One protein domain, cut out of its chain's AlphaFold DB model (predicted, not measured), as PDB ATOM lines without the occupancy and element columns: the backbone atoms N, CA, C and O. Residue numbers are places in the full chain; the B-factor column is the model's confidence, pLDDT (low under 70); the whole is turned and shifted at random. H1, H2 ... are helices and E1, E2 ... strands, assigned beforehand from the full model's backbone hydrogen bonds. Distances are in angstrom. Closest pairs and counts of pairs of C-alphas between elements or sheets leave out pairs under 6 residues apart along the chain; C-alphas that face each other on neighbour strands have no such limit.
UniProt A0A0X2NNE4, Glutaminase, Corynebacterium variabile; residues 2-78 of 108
ATOM      1  N   PHE A   2     171.755 175.981 148.598       36.16
ATOM      2  CA  PHE A   2     172.543 174.787 148.902       36.16
ATOM      3  C   PHE A   2     173.935 175.017 148.319       36.16
ATOM      4  O   PHE A   2     174.065 175.129 147.102       36.16
ATOM      5  N   GLU A   3     174.953 175.151 149.166       31.77
ATOM      6  CA  GLU A   3     176.327 175.023 148.690       31.77
ATOM      7  C   GLU A   3     176.571 173.547 148.382       31.77
ATOM      8  O   GLU A   3     176.567 172.696 149.272       31.77
ATOM      9  N   ILE A   4     176.746 173.233 147.100       47.06
ATOM     10  CA  ILE A   4     177.324 171.957 146.700       47.06
ATOM     11  C   ILE A   4     178.799 172.046 147.081       47.06
ATOM     12  O   ILE A   4     179.521 172.877 146.533       47.06
ATOM     13  N   ALA A   5     179.224 171.239 148.056       52.31
ATOM     14  CA  ALA A   5     180.629 171.135 148.430       52.31
ATOM     15  C   ALA A   5     181.480 170.909 147.172       52.31
ATOM     16  O   ALA A   5     181.111 170.104 146.314       52.31
ATOM     17  N   ASP A   6     182.597 171.632 147.070       48.41
ATOM     18  CA  ASP A   6     183.491 171.606 145.916       48.41
ATOM     19  C   ASP A   6     183.896 170.159 145.569       48.41
ATOM     20  O   ASP A   6     184.643 169.492 146.291       48.41
ATOM     21  N   GLY A   7     183.336 169.654 144.466       52.38
ATOM     22  CA  GLY A   7     183.567 168.304 143.959       52.38
ATOM     23  C   GLY A   7     184.939 168.125 143.309       52.38
ATOM     24  O   GLY A   7     185.264 167.008 142.910       52.38
ATOM     25  N   SER A   8     185.755 169.184 143.212       53.88
ATOM     26  CA  SER A   8     187.067 169.171 142.546       53.88
ATOM     27  C   SER A   8     188.079 168.199 143.161       53.88
ATOM     28  O   SER A   8     189.023 167.794 142.484       53.88
ATOM     29  N   ALA A   9     187.877 167.773 144.411       57.47
ATOM     30  CA  ALA A   9     188.733 166.790 145.073       57.47
ATOM     31  C   ALA A   9     188.418 165.327 144.694       57.47
ATOM     32  O   ALA A   9     189.150 164.423 145.100       57.47
ATOM     33  N   VAL A  10     187.337 165.071 143.948       62.09
ATOM     34  CA  VAL A  10     186.945 163.725 143.511       62.09
ATOM     35  C   VAL A  10     187.081 163.645 141.998       62.09
ATOM     36  O   VAL A  10     186.380 164.338 141.266       62.09
ATOM     37  N   VAL A  11     187.970 162.773 141.514       68.06
ATOM     38  CA  VAL A  11     188.051 162.470 140.081       68.06
ATOM     39  C   VAL A  11     186.716 161.866 139.651       68.06
ATOM     40  O   VAL A  11     186.369 160.751 140.040       68.06
ATOM     41  N   GLN A  12     185.947 162.626 138.875       68.44
ATOM     42  CA  GLN A  12     184.678 162.164 138.334       68.44
ATOM     43  C   GLN A  12     184.941 161.310 137.095       68.44
ATOM     44  O   GLN A  12     185.528 161.766 136.116       68.44
ATOM     45  N   HIS A  13     184.480 160.063 137.136       66.00
ATOM     46  CA  HIS A  13     184.441 159.187 135.975       66.00
ATOM     47  C   HIS A  13     182.983 158.997 135.562       66.00
ATOM     48  O   HIS A  13     182.172 158.538 136.361       66.00
ATOM     49  N   ALA A  14     182.660 159.333 134.313       66.69
ATOM     50  CA  ALA A  14     181.343 159.118 133.717       66.69
ATOM     51  C   ALA A  14     181.458 158.116 132.553       66.69
ATOM     52  O   ALA A  14     181.437 158.519 131.388       66.69
ATOM     53  N   PRO A  15     181.670 156.817 132.836       66.81
ATOM     54  CA  PRO A  15     181.660 155.808 131.789       66.81
ATOM     55  C   PRO A  15     180.249 155.692 131.197       66.81
ATOM     56  O   PRO A  15     179.258 155.698 131.917       66.81
ATOM     57  N   THR A  16     180.154 155.536 129.878       75.69
ATOM     58  CA  THR A  16     178.895 155.238 129.168       75.69
ATOM     59  C   THR A  16     178.554 153.739 129.170       75.69
ATOM     60  O   THR A  16     177.707 153.293 128.400       75.69
ATOM     61  N   GLY A  17     179.244 152.951 130.001       76.50
ATOM     62  CA  GLY A  17     179.136 151.495 130.093       76.50
ATOM     63  C   GLY A  17     178.505 151.021 131.407       76.50
ATOM     64  O   GLY A  17     177.992 151.842 132.169       76.50
ATOM     65  N   PRO A  18     178.540 149.704 131.685       76.69
ATOM     66  CA  PRO A  18     178.077 149.180 132.963       76.69
ATOM     67  C   PRO A  18     178.857 149.819 134.112       76.69
ATOM     68  O   PRO A  18     179.999 150.266 133.940       76.69
ATOM     69  N   LEU A  19     178.237 149.842 135.290       84.75
ATOM     70  CA  LEU A  19     178.927 150.260 136.500       84.75
ATOM     71  C   LEU A  19     180.197 149.415 136.716       84.75
ATOM     72  O   LEU A  19     180.310 148.299 136.194       84.75
ATOM     73  N   PRO A  20     181.169 149.936 137.485       86.50
ATOM     74  CA  PRO A  20     182.277 149.130 137.977       86.50
ATOM     75  C   PRO A  20     181.777 147.853 138.666       86.50
ATOM     76  O   PRO A  20     180.611 147.748 139.031       86.50
ATOM     77  N   SER A  21     182.682 146.900 138.901       87.94
ATOM     78  CA  SER A  21     182.374 145.681 139.662       87.94
ATOM     79  C   SER A  21     181.584 145.995 140.938       87.94
ATOM     80  O   SER A  21     181.936 146.963 141.614       87.94
ATOM     81  N   GLU A  22     180.650 145.129 141.322       83.88
ATOM     82  CA  GLU A  22     179.831 145.254 142.540       83.88
ATOM     83  C   GLU A  22     180.664 145.670 143.765       83.88
ATOM     84  O   GLU A  22     180.456 146.742 144.318       83.88
ATOM     85  N   GLY A  23     181.760 144.960 144.066       90.94
ATOM     86  CA  GLY A  23     182.630 145.309 145.202       90.94
ATOM     87  C   GLY A  23     183.311 146.689 145.120       90.94
ATOM     88  O   GLY A  23     183.723 147.245 146.137       90.94
ATOM     89  N   THR A  24     183.429 147.279 143.927       92.38
ATOM     90  CA  THR A  24     183.867 148.676 143.773       92.38
ATOM     91  C   THR A  24     182.735 149.644 144.099       92.38
ATOM     92  O   THR A  24     182.999 150.653 144.751       92.38
ATOM     93  N   VAL A  25     181.506 149.352 143.672       93.06
ATOM     94  CA  VAL A  25     180.320 150.169 143.965       93.06
ATOM     95  C   VAL A  25     180.038 150.168 145.465       93.06
ATOM     96  O   VAL A  25     180.011 151.249 146.052       93.06
ATOM     97  N   THR A  26     179.980 148.993 146.103       95.56
ATOM     98  CA  THR A  26     179.814 148.852 147.560       95.56
ATOM     99  C   THR A  26     180.838 149.701 148.315       95.56
ATOM    100  O   THR A  26     180.488 150.544 149.138       95.56
ATOM    101  N   ARG A  27     182.124 149.583 147.951       95.88
ATOM    102  CA  ARG A  27     183.211 150.354 148.573       95.88
ATOM    103  C   ARG A  27     183.038 151.868 148.413       95.88
ATOM    104  O   ARG A  27     183.443 152.622 149.296       95.88
ATOM    105  N   LEU A  28     182.518 152.334 147.277       94.06
ATOM    106  CA  LEU A  28     182.284 153.762 147.038       94.06
ATOM    107  C   LEU A  28     181.080 154.281 147.829       94.06
ATOM    108  O   LEU A  28     181.166 155.382 148.376       94.06
ATOM    109  N   VAL A  29     180.006 153.495 147.930       96.56
ATOM    110  CA  VAL A  29     178.844 153.804 148.778       96.56
ATOM    111  C   VAL A  29     179.273 153.896 150.246       96.56
ATOM    112  O   VAL A  29     179.030 154.923 150.885       96.56
ATOM    113  N   ASP A  30     180.032 152.917 150.742       97.50
ATOM    114  CA  ASP A  30     180.592 152.930 152.099       97.50
ATOM    115  C   ASP A  30     181.509 154.134 152.343       97.50
ATOM    116  O   ASP A  30     181.469 154.768 153.402       97.50
ATOM    117  N   ALA A  31     182.363 154.472 151.373       95.38
ATOM    118  CA  ALA A  31     183.253 155.622 151.481       95.38
ATOM    119  C   ALA A  31     182.473 156.944 151.537       95.38
ATOM    120  O   ALA A  31     182.836 157.833 152.311       95.38
ATOM    121  N   ALA A  32     181.402 157.078 150.751       95.38
ATOM    122  CA  ALA A  32     180.528 158.248 150.778       95.38
ATOM    123  C   ALA A  32     179.798 158.366 152.122       95.38
ATOM    124  O   ALA A  32     179.837 159.434 152.736       95.38
ATOM    125  N   TYR A  33     179.217 157.269 152.616       97.38
ATOM    126  CA  TYR A  33     178.574 157.228 153.927       97.38
ATOM    127  C   TYR A  33     179.545 157.653 155.040       97.38
ATOM    128  O   TYR A  33     179.297 158.622 155.755       97.38
ATOM    129  N   ASN A  34     180.717 157.015 155.121       97.00
ATOM    130  CA  ASN A  34     181.712 157.320 156.154       97.00
ATOM    131  C   ASN A  34     182.266 158.749 156.065       97.00
ATOM    132  O   ASN A  34     182.614 159.334 157.086       97.00
ATOM    133  N   ARG A  35     182.342 159.334 154.864       95.12
ATOM    134  CA  ARG A  35     182.812 160.714 154.679       95.12
ATOM    135  C   ARG A  35     181.857 161.753 155.271       95.12
ATOM    136  O   ARG A  35     182.319 162.821 155.679       95.12
ATOM    137  N   TYR A  36     180.553 161.480 155.251       94.56
ATOM    138  CA  TYR A  36     179.527 162.482 155.548       94.56
ATOM    139  C   TYR A  36     178.691 162.192 156.795       94.56
ATOM    140  O   TYR A  36     178.078 163.129 157.294       94.56
ATOM    141  N   ARG A  37     178.718 160.974 157.352       94.94
ATOM    142  CA  ARG A  37     177.906 160.607 158.529       94.94
ATOM    143  C   ARG A  37     178.099 161.514 159.752       94.94
ATOM    144  O   ARG A  37     177.151 161.761 160.477       94.94
ATOM    145  N   ASP A  38     179.299 162.067 159.948       93.44
ATOM    146  CA  ASP A  38     179.605 162.931 161.102       93.44
ATOM    147  C   ASP A  38     179.337 164.428 160.805       93.44
ATOM    148  O   ASP A  38     179.719 165.319 161.569       93.44
ATOM    149  N   ARG A  39     178.717 164.753 159.661       91.81
ATOM    150  CA  ARG A  39     178.357 166.128 159.268       91.81
ATOM    151  C   ARG A  39     176.978 166.509 159.813       91.81
ATOM    152  O   ARG A  39     176.063 166.788 159.049       91.81
ATOM    153  N   CYS A  40     176.861 166.622 161.130       86.38
ATOM    154  CA  CYS A  40     175.608 166.914 161.846       86.38
ATOM    155  C   CYS A  40     175.180 168.403 161.808       86.38
ATOM    156  O   CYS A  40     174.599 168.920 162.758       86.38
ATOM    157  N   GLY A  41     175.546 169.142 160.756       87.06
ATOM    158  CA  GLY A  41     175.165 170.550 160.601       87.06
ATOM    159  C   GLY A  41     173.762 170.713 160.006       87.06
ATOM    160  O   GLY A  41     173.235 169.806 159.373       87.06
ATOM    161  N   GLY A  42     173.187 171.911 160.129       87.19
ATOM    162  CA  GLY A  42     171.860 172.233 159.590       87.19
ATOM    163  C   GLY A  42     170.736 172.099 160.620       87.19
ATOM    164  O   GLY A  42     170.977 171.833 161.793       87.19
ATOM    165  N   GLN A  43     169.500 172.350 160.185       85.69
ATOM    166  CA  GLN A  43     168.301 172.245 161.017       85.69
ATOM    167  C   GLN A  43     167.212 171.519 160.226       85.69
ATOM    168  O   GLN A  43     166.928 171.882 159.080       85.69
ATOM    169  N   ALA A  44     166.610 170.500 160.841       85.00
ATOM    170  CA  ALA A  44     165.465 169.809 160.269       85.00
ATOM    171  C   ALA A  44     164.291 170.783 160.071       85.00
ATOM    172  O   ALA A  44     164.057 171.678 160.883       85.00
ATOM    173  N   ALA A  45     163.542 170.603 158.985       84.31
ATOM    174  CA  ALA A  45     162.338 171.384 158.735       84.31
ATOM    175  C   ALA A  45     161.285 171.110 159.823       84.31
ATOM    176  O   ALA A  45     160.911 169.964 160.050       84.31
ATOM    177  N   ASP A  46     160.761 172.160 160.448       84.44
ATOM    178  CA  ASP A  46     159.809 172.074 161.565       84.44
ATOM    179  C   ASP A  46     158.440 172.709 161.257       84.44
ATOM    180  O   ASP A  46     157.481 172.529 162.007       84.44
ATOM    181  N   TYR A  47     158.302 173.374 160.105       83.88
ATOM    182  CA  TYR A  47     157.052 174.002 159.663       83.88
ATOM    183  C   TYR A  47     155.921 172.996 159.358       83.88
ATOM    184  O   TYR A  47     154.754 173.382 159.275       83.88
ATOM    185  N   ILE A  48     156.242 171.704 159.207       83.56
ATOM    186  CA  ILE A  48     155.282 170.590 159.140       83.56
ATOM    187  C   ILE A  48     155.533 169.697 160.369       83.56
ATOM    188  O   ILE A  48     156.604 169.095 160.447       83.56
ATOM    189  N   PRO A  49     154.577 169.544 161.311       84.25
ATOM    190  CA  PRO A  49     154.844 168.902 162.603       84.25
ATOM    191  C   PRO A  49     155.427 167.476 162.540       84.25
ATOM    192  O   PRO A  49     156.278 167.161 163.370       84.25
ATOM    193  N   PRO A  50     155.034 166.605 161.587       82.69
ATOM    194  CA  PRO A  50     155.707 165.320 161.394       82.69
ATOM    195  C   PRO A  50     157.204 165.403 161.062       82.69
ATOM    196  O   PRO A  50     157.941 164.512 161.465       82.69
ATOM    197  N   LEU A  51     157.664 166.444 160.358       83.44
ATOM    198  CA  LEU A  51     159.074 166.590 159.968       83.44
ATOM    199  C   LEU A  51     159.965 166.929 161.169       83.44
ATOM    200  O   LEU A  51     161.059 166.392 161.287       83.44
ATOM    201  N   GLY A  52     159.462 167.733 162.109       82.06
ATOM    202  CA  GLY A  52     160.192 168.090 163.332       82.06
ATOM    203  C   GLY A  52     160.311 166.959 164.363       82.06
ATOM    204  O   GLY A  52     160.928 167.154 165.403       82.06
ATOM    205  N   ARG A  53     159.695 165.794 164.115       85.56
ATOM    206  CA  ARG A  53     159.779 164.600 164.979       85.56
ATOM    207  C   ARG A  53     160.750 163.544 164.454       85.56
ATOM    208  O   ARG A  53     160.901 162.509 165.097       85.56
ATOM    209  N   VAL A  54     161.329 163.769 163.277       88.25
ATOM    210  CA  VAL A  54     162.303 162.858 162.678       88.25
ATOM    211  C   VAL A  54     163.598 162.940 163.478       88.25
ATOM    212  O   VAL A  54     164.004 164.028 163.887       88.25
ATOM    213  N   ASP A  55     164.216 161.787 163.714       90.88
ATOM    214  CA  ASP A  55     165.528 161.710 164.343       90.88
ATOM    215  C   ASP A  55     166.566 162.411 163.437       90.88
ATOM    216  O   ASP A  55     166.727 162.005 162.280       90.88
ATOM    217  N   PRO A  56     167.215 163.495 163.907       89.31
ATOM    218  CA  PRO A  56     168.161 164.266 163.104       89.31
ATOM    219  C   PRO A  56     169.452 163.503 162.789       89.31
ATOM    220  O   PRO A  56     170.191 163.943 161.907       89.31
ATOM    221  N   ASP A  57     169.715 162.391 163.478       91.38
ATOM    222  CA  ASP A  57     170.912 161.577 163.275       91.38
ATOM    223  C   ASP A  57     170.731 160.524 162.164       91.38
ATOM    224  O   ASP A  57     171.705 159.885 161.768       91.38
ATOM    225  N   LEU A  58     169.516 160.374 161.612       94.00
ATOM    226  CA  LEU A  58     169.257 159.462 160.494       94.00
ATOM    227  C   LEU A  58     170.034 159.883 159.246       94.00
ATOM    228  O   LEU A  58     169.822 160.965 158.686       94.00
ATOM    229  N   PHE A  59     170.877 158.980 158.751       96.00
ATOM    230  CA  PHE A  59     171.660 159.211 157.545       96.00
ATOM    231  C   PHE A  59     171.848 157.916 156.755       96.00
ATOM    232  O   PHE A  59     172.363 156.920 157.258       96.00
ATOM    233  N   GLY A  60     171.461 157.935 155.480       96.56
ATOM    234  CA  GLY A  60     171.557 156.782 154.590       96.56
ATOM    235  C   GLY A  60     171.959 157.180 153.175       96.56
ATOM    236  O   GLY A  60     171.594 158.247 152.680       96.56
ATOM    237  N   VAL A  61     172.714 156.304 152.516       97.75
ATOM    238  CA  VAL A  61     173.113 156.428 151.111       97.75
ATOM    239  C   VAL A  61     172.749 155.132 150.403       97.75
ATOM    240  O   VAL A  61     173.148 154.061 150.847       97.75
ATOM    241  N   ALA A  62     172.020 155.230 149.293       97.00
ATOM    242  CA  ALA A  62     171.687 154.098 148.439       97.00
ATOM    243  C   ALA A  62     171.983 154.433 146.974       97.00
ATOM    244  O   ALA A  62     171.761 155.563 146.528       97.00
ATOM    245  N   LEU A  63     172.467 153.443 146.230       95.56
ATOM    246  CA  LEU A  63     172.681 153.506 144.791       95.56
ATOM    247  C   LEU A  63     172.017 152.294 144.151       95.56
ATOM    248  O   LEU A  63     172.364 151.165 144.479       95.56
ATOM    249  N   THR A  64     171.099 152.545 143.219       94.31
ATOM    250  CA  THR A  64     170.436 151.507 142.425       94.31
ATOM    251  C   THR A  64     170.815 151.669 140.961       94.31
ATOM    252  O   THR A  64     170.701 152.764 140.403       94.31
ATOM    253  N   ASP A  65     171.280 150.590 140.337       90.19
ATOM    254  CA  ASP A  65     171.628 150.581 138.920       90.19
ATOM    255  C   ASP A  65     170.408 150.341 138.009       90.19
ATOM    256  O   ASP A  65     169.292 150.074 138.460       90.19
ATOM    257  N   ALA A  66     170.609 150.436 136.692       89.56
ATOM    258  CA  ALA A  66     169.536 150.221 135.716       89.56
ATOM    259  C   ALA A  66     169.059 148.755 135.629       89.56
ATOM    260  O   ALA A  66     168.014 148.496 135.031       89.56
ATOM    261  N   ALA A  67     169.811 147.804 136.195       89.50
ATOM    262  CA  ALA A  67     169.424 146.401 136.315       89.50
ATOM    263  C   ALA A  67     168.661 146.109 137.625       89.50
ATOM    264  O   ALA A  67     168.119 145.016 137.781       89.50
ATOM    265  N   GLY A  68     168.577 147.085 138.538       91.12
ATOM    266  CA  GLY A  68     167.901 146.983 139.828       91.12
ATOM    267  C   GLY A  68     168.791 146.501 140.977       91.12
ATOM    268  O   GLY A  68     168.282 146.280 142.076       91.12
ATOM    269  N   VAL A  69     170.100 146.347 140.765       92.06
ATOM    270  CA  VAL A  69     171.047 146.022 141.844       92.06
ATOM    271  C   VAL A  69     171.214 147.250 142.727       92.06
ATOM    272  O   VAL A  69     171.377 148.358 142.217       92.06
ATOM    273  N   THR A  70     171.131 147.058 144.045       95.56
ATOM    274  CA  THR A  70     171.202 148.150 145.019       95.56
ATOM    275  C   THR A  70     172.305 147.912 146.040       95.56
ATOM    276  O   THR A  70     172.280 146.914 146.755       95.56
ATOM    277  N   ASP A  71     173.209 148.883 146.153       96.94
ATOM    278  CA  ASP A  71     174.192 149.005 147.229       96.94
ATOM    279  C   ASP A  71     173.750 150.116 148.186       96.94
ATOM    280  O   ASP A  71     173.329 151.193 147.756       96.94
ATOM    281  N   SER A  72     173.843 149.873 149.492       98.00
ATOM    282  CA  SER A  72     173.371 150.811 150.518       98.00
ATOM    283  C   SER A  72     174.256 150.817 151.763       98.00
ATOM    284  O   SER A  72     174.898 149.819 152.080       98.00
ATOM    285  N   ALA A  73     174.280 151.951 152.464       98.38
ATOM    286  CA  ALA A  73     174.946 152.125 153.751       98.38
ATOM    287  C   ALA A  73     174.164 153.114 154.636       98.38
ATOM    288  O   ALA A  73     173.703 154.151 154.152       98.38
ATOM    289  N   GLY A  74     174.055 152.814 155.934       97.94
ATOM    290  CA  GLY A  74     173.322 153.635 156.907       97.94
ATOM    291  C   GLY A  74     171.827 153.315 156.987       97.94
ATOM    292  O   GLY A  74     171.412 152.186 156.732       97.94
ATOM    293  N   ASP A  75     171.016 154.312 157.338       97.38
ATOM    294  CA  ASP A  75     169.585 154.163 157.648       97.38
ATOM    295  C   ASP A  75     168.687 154.165 156.395       97.38
ATOM    296  O   ASP A  75     167.739 154.945 156.281       97.38
ATOM    297  N   THR A  76     168.978 153.320 155.404       97.44
ATOM    298  CA  THR A  76     168.289 153.359 154.097       97.44
ATOM    299  C   THR A  76     166.858 152.827 154.105       97.44
ATOM    300  O   THR A  76     166.097 153.134 153.189       97.44
ATOM    301  N   ASP A  77     166.469 152.086 155.141       96.38
ATOM    302  CA  ASP A  77     165.097 151.593 155.324       96.38
ATOM    303  C   ASP A  77     164.200 152.588 156.085       96.38
ATOM    304  O   ASP A  77     162.997 152.357 156.249       96.38
ATOM    305  N   ALA A  78     164.760 153.708 156.560       95.00
ATOM    306  CA  ALA A  78     163.991 154.742 157.236       95.00
ATOM    307  C   ALA A  78     163.011 155.407 156.257       95.00
ATOM    308  O   ALA A  78     163.392 156.003 155.248       95.00
TER     309      ALA A  78
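Overview. This is residues 2 to 78 of the 108 residues of the protein "Glutaminase" of Corynebacterium variabile (UniProt A0A0X2NNE4). This domain has little regular structure: one helix, H1, packs on a small hairpin of two antiparallel strands, E1 and E2, and residues 2 to 17 stand free of this body. The printed part has 77 residues, with H1, E1 and E2 in that order; these hold only 25 residues, class mixed. It is loose, with a radius of gyration of the C-alphas of 15.4 A, and spans 44 by 29 by 20 A, only just elongated.

Along the chain. Residues 2 to 21 hold no named element. H1, residues 22 to 36, begins at C-alpha 22 (179.831, 145.254, 142.540) and measures 21.6 A. E1 is residues 60 to 64 and E2 residues 70 to 74, each 13.3 A; E2 ends at C-alpha 74 (173.322, 153.635, 156.907).

Arrangement. E1 and E2 form a hairpin, antiparallel at 176 degrees; N 61 and O 73 are 2.9 A apart, within hydrogen-bond range. The closest C-alphas of H1 and E2, Thr 26 and Asp 71, are 5.6 A apart; of H1 and E1, Tyr 33 and Val 61, 6.2 A. In H1 every O i to N i+4 pair is within hydrogen-bond range.

Size, cuts and confidence. The farthest C-alphas, Gly 17 and Pro 49, are 44.2 A apart. The printed part has no cut; H1 to E1 is a long link of 23 residues. Residues 2 to 15 have pLDDT under 70.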